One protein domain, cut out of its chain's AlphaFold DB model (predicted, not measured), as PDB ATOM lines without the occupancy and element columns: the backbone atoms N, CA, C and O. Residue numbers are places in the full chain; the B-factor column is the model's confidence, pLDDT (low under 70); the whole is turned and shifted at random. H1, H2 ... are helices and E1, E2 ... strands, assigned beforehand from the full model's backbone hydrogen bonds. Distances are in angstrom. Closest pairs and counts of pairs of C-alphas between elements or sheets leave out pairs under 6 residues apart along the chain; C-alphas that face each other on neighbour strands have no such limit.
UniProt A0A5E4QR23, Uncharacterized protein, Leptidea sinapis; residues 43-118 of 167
ATOM      1  N   GLN A  43      47.401  37.819 -37.860       88.38
ATOM      2  CA  GLN A  43      48.711  37.749 -37.221       88.38
ATOM      3  C   GLN A  43      49.432  36.414 -37.450       88.38
ATOM      4  O   GLN A  43      50.663  36.377 -37.397       88.38
ATOM      5  N   LYS A  44      48.708  35.335 -37.744       82.81
ATOM      6  CA  LYS A  44      49.266  34.015 -38.066       82.81
ATOM      7  C   LYS A  44      49.094  33.729 -39.560       82.81
ATOM      8  O   LYS A  44      48.355  32.838 -39.958       82.81
ATOM      9  N   ASP A  45      49.790  34.517 -40.375       73.88
ATOM     10  CA  ASP A  45      49.731  34.490 -41.839       73.88
ATOM     11  C   ASP A  45      50.618  33.415 -42.489       73.88
ATOM     12  O   ASP A  45      50.660  33.323 -43.713       73.88
ATOM     13  N   ASP A  46      51.302  32.581 -41.697       78.69
ATOM     14  CA  ASP A  46      52.104  31.469 -42.212       78.69
ATOM     15  C   ASP A  46      51.197  30.391 -42.848       78.69
ATOM     16  O   ASP A  46      50.409  29.750 -42.139       78.69
ATOM     17  N   PRO A  47      51.307  30.134 -44.169       74.44
ATOM     18  CA  PRO A  47      50.485  29.138 -44.849       74.44
ATOM     19  C   PRO A  47      50.655  27.714 -44.313       74.44
ATOM     20  O   PRO A  47      49.730  26.910 -44.467       74.44
ATOM     21  N   ASN A  48      51.814  27.404 -43.721       78.81
ATOM     22  CA  ASN A  48      52.155  26.072 -43.221       78.81
ATOM     23  C   ASN A  48      51.698  25.843 -41.780       78.81
ATOM     24  O   ASN A  48      51.579  24.696 -41.354       78.81
ATOM     25  N   ASN A  49      51.428  26.915 -41.034       81.19
ATOM     26  CA  ASN A  49      51.043  26.831 -39.631       81.19
ATOM     27  C   ASN A  49      49.846  27.745 -39.313       81.19
ATOM     28  O   ASN A  49      49.991  28.741 -38.595       81.19
ATOM     29  N   PRO A  50      48.655  27.431 -39.859       83.81
ATOM     30  CA  PRO A  50      47.454  28.214 -39.606       83.81
ATOM     31  C   PRO A  50      47.003  28.088 -38.139       83.81
ATOM     32  O   PRO A  50      47.191  27.033 -37.524       83.81
ATOM     33  N   PRO A  51      46.361  29.123 -37.573       87.00
ATOM     34  CA  PRO A  51      45.929  29.094 -36.184       87.00
ATOM     35  C   PRO A  51      44.873  28.010 -35.940       87.00
ATOM     36  O   PRO A  51      43.967  27.784 -36.752       87.00
ATOM     37  N   SER A  52      45.014  27.337 -34.796       89.81
ATOM     38  CA  SER A  52      44.056  26.341 -34.320       89.81
ATOM     39  C   SER A  52      42.751  27.012 -33.904       89.81
ATOM     40  O   SER A  52      42.768  28.071 -33.278       89.81
ATOM     41  N   THR A  53      41.622  26.358 -34.166       86.62
ATOM     42  CA  THR A  53      40.298  26.843 -33.767       86.62
ATOM     43  C   THR A  53      40.148  27.002 -32.261       86.62
ATOM     44  O   THR A  53      39.373  27.834 -31.816       86.62
ATOM     45  N   THR A  54      40.938  26.272 -31.474       88.56
ATOM     46  CA  THR A  54      40.969  26.358 -30.005       88.56
ATOM     47  C   THR A  54      41.527  27.677 -29.466       88.56
ATOM     48  O   THR A  54      41.380  27.948 -28.281       88.56
ATOM     49  N   LEU A  55      42.219  28.464 -30.299       89.50
ATOM     50  CA  LEU A  55      42.790  29.758 -29.908       89.50
ATOM     51  C   LEU A  55      41.780  30.904 -30.007       89.50
ATOM     52  O   LEU A  55      42.067  31.998 -29.534       89.50
ATOM     53  N   PHE A  56      40.634  30.664 -30.646       91.44
ATOM     54  CA  PHE A  56      39.612  31.682 -30.841       91.44
ATOM     55  C   PHE A  56      38.665  31.774 -29.648       91.44
ATOM     56  O   PHE A  56      38.626  30.888 -28.792       91.44
ATOM     57  N   SER A  57      37.862  32.834 -29.611       92.00
ATOM     58  CA  SER A  57      36.773  32.985 -28.649       92.00
ATOM     59  C   SER A  57      35.800  31.799 -28.674       92.00
ATOM     60  O   SER A  57      35.655  31.100 -29.682       92.00
ATOM     61  N   GLN A  58      35.095  31.585 -27.559       91.94
ATOM     62  CA  GLN A  58      34.104  30.513 -27.443       91.94
ATOM     63  C   GLN A  58      32.995  30.646 -28.499       91.94
ATOM     64  O   GLN A  58      32.589  29.647 -29.084       91.94
ATOM     65  N   GLU A  59      32.582  31.879 -28.806       90.44
ATOM     66  CA  GLU A  59      31.614  32.179 -29.864       90.44
ATOM     67  C   GLU A  59      32.096  31.653 -31.220       90.44
ATOM     68  O   GLU A  59      31.405  30.867 -31.868       90.44
ATOM     69  N   THR A  60      33.314  32.017 -31.627       90.75
ATOM     70  CA  THR A  60      33.892  31.543 -32.888       90.75
ATOM     71  C   THR A  60      34.078  30.028 -32.876       90.75
ATOM     72  O   THR A  60      33.806  29.375 -33.880       90.75
ATOM     73  N   GLN A  61      34.494  29.434 -31.756       92.12
ATOM     74  CA  GLN A  61      34.622  27.980 -31.637       92.12
ATOM     75  C   GLN A  61      33.292  27.260 -31.857       92.12
ATOM     76  O   GLN A  61      33.257  26.269 -32.584       92.12
ATOM     77  N   ASP A  62      32.210  27.755 -31.261       90.81
ATOM     78  CA  ASP A  62      30.888  27.149 -31.388       90.81
ATOM     79  C   ASP A  62      30.330  27.307 -32.803       90.81
ATOM     80  O   ASP A  62      29.852  26.332 -33.381       90.81
ATOM     81  N   LEU A  63      30.508  28.479 -33.421       88.31
ATOM     82  CA  LEU A  63      30.137  28.697 -34.821       88.31
ATOM     83  C   LEU A  63      30.883  27.760 -35.776       88.31
ATOM     84  O   LEU A  63      30.337  27.328 -36.786       88.31
ATOM     85  N   VAL A  64      32.141  27.453 -35.465       89.50
ATOM     86  CA  VAL A  64      33.035  26.676 -36.322       89.50
ATOM     87  C   VAL A  64      32.837  25.155 -36.183       89.50
ATOM     88  O   VAL A  64      33.250  24.410 -37.080       89.50
ATOM     89  N   LYS A  65      32.197  24.678 -35.105       87.00
ATOM     90  CA  LYS A  65      31.870  23.250 -34.903       87.00
ATOM     91  C   LYS A  65      30.884  22.729 -35.946       87.00
ATOM     92  O   LYS A  65      31.110  21.659 -36.503       87.00
ATOM     93  N   ASP A  66      29.857  23.516 -36.251       84.94
ATOM     94  CA  ASP A  66      28.796  23.151 -37.200       84.94
ATOM     95  C   ASP A  66      29.069  23.664 -38.629       84.94
ATOM     96  O   ASP A  66      28.186  23.668 -39.491       84.94
ATOM     97  N   PHE A  67      30.297  24.123 -38.890       89.19
ATOM     98  CA  PHE A  67      30.688  24.772 -40.136       89.19
ATOM     99  C   PHE A  67      31.473  23.835 -41.060       89.19
ATOM    100  O   PHE A  67      32.450  23.203 -40.650       89.19
ATOM    101  N   ASP A  68      31.089  23.791 -42.338       88.88
ATOM    102  CA  ASP A  68      31.681  22.866 -43.303       88.88
ATOM    103  C   ASP A  68      33.160  23.189 -43.588       88.88
ATOM    104  O   ASP A  68      33.555  24.339 -43.807       88.88
ATOM    105  N   MET A  69      33.985  22.145 -43.690       92.06
ATOM    106  CA  MET A  69      35.398  22.271 -44.059       92.06
ATOM    107  C   MET A  69      35.588  22.771 -45.500       92.06
ATOM    108  O   MET A  69      34.846  22.409 -46.417       92.06
ATOM    109  N   GLY A  70      36.632  23.568 -45.728       91.44
ATOM    110  CA  GLY A  70      37.047  24.086 -47.035       91.44
ATOM    111  C   GLY A  70      36.988  25.610 -47.128       91.44
ATOM    112  O   GLY A  70      37.063  26.315 -46.122       91.44
ATOM    113  N   SER A  71      36.857  26.131 -48.348       90.56
ATOM    114  CA  SER A  71      36.761  27.571 -48.596       90.56
ATOM    115  C   SER A  71      35.563  28.189 -47.879       90.56
ATOM    116  O   SER A  71      34.472  27.615 -47.854       90.56
ATOM    117  N   CYS A  72      35.777  29.364 -47.299       92.19
ATOM    118  CA  CYS A  72      34.785  30.079 -46.515       92.19
ATOM    119  C   CYS A  72      34.964  31.591 -46.636       92.19
ATOM    120  O   CYS A  72      35.987  32.079 -47.120       92.19
ATOM    121  N   VAL A  73      33.952  32.324 -46.192       91.94
ATOM    122  CA  VAL A  73      33.966  33.780 -46.101       91.94
ATOM    123  C   VAL A  73      33.976  34.164 -44.629       91.94
ATOM    124  O   VAL A  73      33.142  33.687 -43.861       91.94
ATOM    125  N   LEU A  74      34.916  35.024 -44.255       92.50
ATOM    126  CA  LEU A  74      35.043  35.613 -42.930       92.50
ATOM    127  C   LEU A  74      34.484  37.032 -42.979       92.50
ATOM    128  O   LEU A  74      34.962  37.869 -43.749       92.50
ATOM    129  N   GLU A  75      33.473  37.301 -42.163       91.88
ATOM    130  CA  GLU A  75      32.816  38.599 -42.086       91.88
ATOM    131  C   GLU A  75      33.053  39.232 -40.727       91.88
ATOM    132  O   GLU A  75      32.645  38.706 -39.693       91.88
ATOM    133  N   TYR A  76      33.658  40.410 -40.748       90.38
ATOM    134  CA  TYR A  76      33.765  41.262 -39.580       90.38
ATOM    135  C   TYR A  76      32.894  42.493 -39.774       90.38
ATOM    136  O   TYR A  76      32.904  43.122 -40.836       90.38
ATOM    137  N   ARG A  77      32.136  42.835 -38.736       88.31
ATOM    138  CA  ARG A  77      31.384  44.085 -38.654       88.31
ATOM    139  C   ARG A  77      31.781  44.767 -37.359       88.31
ATOM    140  O   ARG A  77      31.472  44.253 -36.288       88.31
ATOM    141  N   GLY A  78      32.490  45.883 -37.479       79.50
ATOM    142  CA  GLY A  78      32.897  46.689 -36.341       79.50
ATOM    143  C   GLY A  78      31.711  47.364 -35.658       79.50
ATOM    144  O   GLY A  78      30.753  47.786 -36.310       79.50
ATOM    145  N   GLU A  79      31.812  47.487 -34.339       71.19
ATOM    146  CA  GLU A  79      30.878  48.207 -33.475       71.19
ATOM    147  C   GLU A  79      31.637  49.348 -32.760       71.19
ATOM    148  O   GLU A  79      32.829  49.223 -32.469       71.19
ATOM    149  N   GLY A  80      30.980  50.483 -32.489       65.12
ATOM    150  CA  GLY A  80      31.564  51.604 -31.726       65.12
ATOM    151  C   GLY A  80      32.345  52.655 -32.543       65.12
ATOM    152  O   GLY A  80      31.968  52.969 -33.668       65.12
ATOM    153  N   MET A  81      33.403  53.247 -31.953       52.94
ATOM    154  CA  MET A  81      34.200  54.361 -32.530       52.94
ATOM    155  C   MET A  81      35.002  53.984 -33.789       52.94
ATOM    156  O   MET A  81      35.305  54.855 -34.599       52.94
ATOM    157  N   VAL A  82      35.278  52.693 -34.008       57.62
ATOM    158  CA  VAL A  82      35.740  52.131 -35.299       57.62
ATOM    159  C   VAL A  82      34.516  51.930 -36.212       57.62
ATOM    160  O   VAL A  82      34.257  50.855 -36.754       57.62
ATOM    161  N   GLY A  83      33.663  52.953 -36.253       59.31
ATOM    162  CA  GLY A  83      32.289  52.863 -36.721       59.31
ATOM    163  C   GLY A  83      32.230  52.555 -38.206       59.31
ATOM    164  O   GLY A  83      32.815  53.272 -39.010       59.31
ATOM    165  N   GLN A  84      31.477  51.506 -38.550       69.81
ATOM    166  CA  GLN A  84      31.167  51.053 -39.915       69.81
ATOM    167  C   GLN A  84      32.273  50.288 -40.656       69.81
ATOM    168  O   GLN A  84      32.104  50.002 -41.842       69.81
ATOM    169  N   LEU A  85      33.368  49.880 -40.001       81.69
ATOM    170  CA  LEU A  85      34.329  48.998 -40.666       81.69
ATOM    171  C   LEU A  85      33.713  47.607 -40.874       81.69
ATOM    172  O   LEU A  85      33.614  46.803 -39.948       81.69
ATOM    173  N   SER A  86      33.308  47.320 -42.109       87.19
ATOM    174  CA  SER A  86      32.919  45.984 -42.549       87.19
ATOM    175  C   SER A  86      34.022  45.383 -43.408       87.19
ATOM    176  O   SER A  86      34.348  45.930 -44.462       87.19
ATOM    177  N   LEU A  87      34.570  44.250 -42.979       87.94
ATOM    178  CA  LEU A  87      35.546  43.493 -43.753       87.94
ATOM    179  C   LEU A  87      34.925  42.171 -44.188       87.94
ATOM    180  O   LEU A  87      34.244  41.494 -43.419       87.94
ATOM    181  N   THR A  88      35.168  41.804 -45.439       90.50
ATOM    182  CA  THR A  88      34.787  40.507 -45.993       90.50
ATOM    183  C   THR A  88      36.028  39.901 -46.612       90.50
ATOM    184  O   THR A  88      36.542  40.403 -47.608       90.50
ATOM    185  N   LEU A  89      36.522  38.839 -45.988       90.31
ATOM    186  CA  LEU A  89      37.743  38.156 -46.385       90.31
ATOM    187  C   LEU A  89      37.405  36.735 -46.812       90.31
ATOM    188  O   LEU A  89      36.450  36.130 -46.325       90.31
ATOM    189  N   VAL A  90      38.206  36.184 -47.714       91.31
ATOM    190  CA  VAL A  90      38.122  34.767 -48.065       91.31
ATOM    191  C   VAL A  90      39.098  34.002 -47.185       91.31
ATOM    192  O   VAL A  90      40.206  34.464 -46.923       91.31
ATOM    193  N   GLY A  91      38.694  32.826 -46.725       91.56
ATOM    194  CA  GLY A  91      39.505  31.974 -45.874       91.56
ATOM    195  C   GLY A  91      39.334  30.496 -46.176       91.56
ATOM    196  O   GLY A  91      38.558  30.085 -47.041       91.56
ATOM    197  N   TRP A  92      40.067  29.683 -45.426       92.50
ATOM    198  CA  TRP A  92      39.967  28.233 -45.449       92.50
ATOM    199  C   TRP A  92      39.769  27.690 -44.045       92.50
ATOM    200  O   TRP A  92      40.558  27.958 -43.136       92.50
ATOM    201  N   ARG A  93      38.733  26.871 -43.903       93.25
ATOM    202  CA  ARG A  93      38.433  26.096 -42.712       93.25
ATOM    203  C   ARG A  93      39.021  24.691 -42.861       93.25
ATOM    204  O   ARG A  93      38.556  23.904 -43.682       93.25
ATOM    205  N   GLY A  94      40.055  24.381 -42.081       90.06
ATOM    206  CA  GLY A  94      40.595  23.024 -41.942       90.06
ATOM    207  C   GLY A  94      39.749  22.166 -40.995       90.06
ATOM    208  O   GLY A  94      38.636  22.542 -40.660       90.06
ATOM    209  N   ALA A  95      40.282  21.035 -40.522       89.31
ATOM    210  CA  ALA A  95      39.606  20.225 -39.499       89.31
ATOM    211  C   ALA A  95      39.604  20.940 -38.136       89.31
ATOM    212  O   ALA A  95      38.560  21.135 -37.524       89.31
ATOM    213  N   ASN A  96      40.763  21.465 -37.728       90.12
ATOM    214  CA  ASN A  96      40.958  22.183 -36.459       90.12
ATOM    215  C   ASN A  96      41.635  23.542 -36.659       90.12
ATOM    216  O   ASN A  96      42.181  24.099 -35.719       90.12
ATOM    217  N   THR A  97      41.665  24.063 -37.885       91.81
ATOM    218  CA  THR A  97      42.358  25.315 -38.209       91.81
ATOM    219  C   THR A  97      41.458  26.246 -39.000       91.81
ATOM    220  O   THR A  97      40.515  25.798 -39.666       91.81
ATOM    221  N   LEU A  98      41.747  27.542 -38.928       92.25
ATOM    222  CA  LEU A  98      41.090  28.575 -39.721       92.25
ATOM    223  C   LEU A  98      42.142  29.574 -40.198       92.25
ATOM    224  O   LEU A  98      42.948  30.044 -39.406       92.25
ATOM    225  N   ARG A  99      42.146  29.898 -41.489       92.12
ATOM    226  CA  ARG A  99      43.090  30.858 -42.086       92.12
ATOM    227  C   ARG A  99      42.369  31.826 -43.008       92.12
ATOM    228  O   ARG A  99      41.404  31.431 -43.656       92.12
ATOM    229  N   ALA A 100      42.875  33.048 -43.119       91.94
ATOM    230  CA  ALA A 100      42.476  33.993 -44.157       91.94
ATOM    231  C   ALA A 100      43.465  33.931 -45.328       91.94
ATOM    232  O   ALA A 100      44.660  33.708 -45.140       91.94
ATOM    233  N   TYR A 101      42.962  34.121 -46.542       90.94
ATOM    234  CA  TYR A 101      43.776  34.342 -47.728       90.94
ATOM    235  C   TYR A 101      43.878  35.843 -47.967       90.94
ATOM    236  O   TYR A 101      42.984  36.454 -48.550       90.94
ATOM    237  N   THR A 102      44.969  36.435 -47.498       88.00
ATOM    238  CA  THR A 102      45.281  37.850 -47.702       88.00
ATOM    239  C   THR A 102      46.714  37.982 -48.198       88.00
ATOM    240  O   THR A 102      47.593  37.215 -47.800       88.00
ATOM    241  N   ALA A 103      46.964  38.944 -49.086       87.06
ATOM    242  CA  ALA A 103      48.332  39.298 -49.433       87.06
ATOM    243  C   ALA A 103      49.018  39.940 -48.217       87.06
ATOM    244  O   ALA A 103      48.362  40.583 -47.398       87.06
ATOM    245  N   ALA A 104      50.344  39.823 -48.112       84.19
ATOM    246  CA  ALA A 104      51.088  40.393 -46.985       84.19
ATOM    247  C   ALA A 104      50.843  41.907 -46.823       84.19
ATOM    248  O   ALA A 104      50.661  42.382 -45.706       84.19
ATOM    249  N   ALA A 105      50.772  42.653 -47.933       86.25
ATOM    250  CA  ALA A 105      50.447  44.081 -47.914       86.25
ATOM    251  C   ALA A 105      49.040  44.342 -47.343       86.25
ATOM    252  O   ALA A 105      48.884  45.173 -46.447       86.25
ATOM    253  N   ASP A 106      48.038  43.583 -47.790       88.00
ATOM    254  CA  ASP A 106      46.654  43.711 -47.326       88.00
ATOM    255  C   ASP A 106      46.525  43.383 -45.838       88.00
ATOM    256  O   ASP A 106      45.852  44.099 -45.102       88.00
ATOM    257  N   THR A 107      47.229  42.350 -45.363       89.00
ATOM    258  CA  THR A 107      47.270  41.979 -43.943       89.00
ATOM    259  C   THR A 107      47.697  43.163 -43.071       89.00
ATOM    260  O   THR A 107      47.069  43.426 -42.047       89.00
ATOM    261  N   VAL A 108      48.720  43.922 -43.483       89.62
ATOM    262  CA  VAL A 108      49.158  45.131 -42.761       89.62
ATOM    263  C   VAL A 108      48.073  46.198 -42.753       89.62
ATOM    264  O   VAL A 108      47.822  46.813 -41.716       89.62
ATOM    265  N   HIS A 109      47.420  46.425 -43.893       89.25
ATOM    266  CA  HIS A 109      46.341  47.401 -43.996       89.25
ATOM    267  C   HIS A 109      45.162  47.040 -43.090       89.25
ATOM    268  O   HIS A 109      44.690  47.898 -42.344       89.25
ATOM    269  N   TYR A 110      44.738  45.777 -43.073       90.06
ATOM    270  CA  TYR A 110      43.668  45.318 -42.190       90.06
ATOM    271  C   TYR A 110      44.048  45.442 -40.714       90.06
ATOM    272  O   TYR A 110      43.250  45.951 -39.932       90.06
ATOM    273  N   LEU A 111      45.271  45.065 -40.324       90.88
ATOM    274  CA  LEU A 111      45.737  45.220 -38.940       90.88
ATOM    275  C   LEU A 111      45.735  46.693 -38.499       90.88
ATOM    276  O   LEU A 111      45.267  46.993 -37.403       90.88
ATOM    277  N   ARG A 112      46.160  47.620 -39.369       88.81
ATOM    278  CA  ARG A 112      46.092  49.069 -39.105       88.81
ATOM    279  C   ARG A 112      44.657  49.565 -38.941       88.81
ATOM    280  O   ARG A 112      44.382  50.294 -37.995       88.81
ATOM    281  N   LEU A 113      43.744  49.150 -39.824       87.88
ATOM    282  CA  LEU A 113      42.324  49.524 -39.749       87.88
ATOM    283  C   LEU A 113      41.651  48.988 -38.479       87.88
ATOM    284  O   LEU A 113      40.795  49.652 -37.900       87.88
ATOM    285  N   LEU A 114      42.063  47.807 -38.021       88.62
ATOM    286  CA  LEU A 114      41.595  47.213 -36.771       88.62
ATOM    287  C   LEU A 114      42.276  47.830 -35.533       88.62
ATOM    288  O   LEU A 114      41.864  47.541 -34.410       88.62
ATOM    289  N   GLY A 115      43.296  48.679 -35.702       87.56
ATOM    290  CA  GLY A 115      44.093  49.219 -34.598       87.56
ATOM    291  C   GLY A 115      44.874  48.140 -33.842       87.56
ATOM    292  O   GLY A 115      45.059  48.250 -32.633       87.56
ATOM    293  N   ALA A 116      45.261  47.068 -34.531       89.56
ATOM    294  CA  ALA A 116      46.041  45.965 -33.985       89.56
ATOM    295  C   ALA A 116      47.540  46.158 -34.241       89.56
ATOM    296  O   ALA A 116      47.943  46.908 -35.131       89.56
ATOM    297  N   ASP A 117      48.370  45.440 -33.485       88.44
ATOM    298  CA  ASP A 117      49.816  45.465 -33.681       88.44
ATOM    299  C   ASP A 117      50.208  44.862 -35.042       88.44
ATOM    300  O   ASP A 117      49.825  43.738 -35.392       88.44
ATOM    301  N   TYR A 118      50.985  45.632 -35.804       86.50
ATOM    302  CA  TYR A 118      51.527  45.279 -37.115       86.50
ATOM    303  C   TYR A 118      53.063  45.341 -37.152       86.50
ATOM    304  O   TYR A 118      53.641  45.224 -38.231       86.50
TER     305      TYR A 118
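Overview. This is residues 43 to 118 of the 167 residues of an uncharacterized protein of Leptidea sinapis (UniProt A0A5E4QR23). A long hairpin, E1 and E2, with short E3 added along E2, makes a three-stranded sheet; H1 and H2 lie off it, far from each other. The 76 printed residues hold H1, E1, E2, E3, H2 in that order, the antiparallel sheet running E1, E2, E3; the class is mixed, with under half of the residues in named elements. The whole is compact, radius of gyration of the C-alphas 12.8 A, spanning 33 by 26 by 19 A.

Arrangement. Past unnamed residues 43 to 57, find H1, residues 58 to 65, not on the sheet. E1, residues 70 to 77, and E2, residues 86 to 93, form a hairpin, antiparallel at 156 degrees, N 72 and O 91 2.9 A apart. E2 bends by 57 degrees at residue 90. E3, residues 98 to 100, forms a second hairpin with E2, antiparallel at 129 degrees, N 92 and O 99 2.8 A apart, completing a meander, each strand the antiparallel neighbour of the one before. H2, residues 104 to 113, is not on the sheet and is apart from H1. In H1 and H2 every O i to N i+4 pair is within hydrogen-bond range.

Along the chain. Find C-alpha 58 at (34.104, 30.513, -27.443), where H1 begins. E1 is 22.4 A long, E2 20.6 A and H2 14.6 A, to C-alpha 113 at (42.324, 49.524, -39.749).

Size, cuts and confidence. The printed part has no cut and no long link. Residues 80 to 84 are under pLDDT 70.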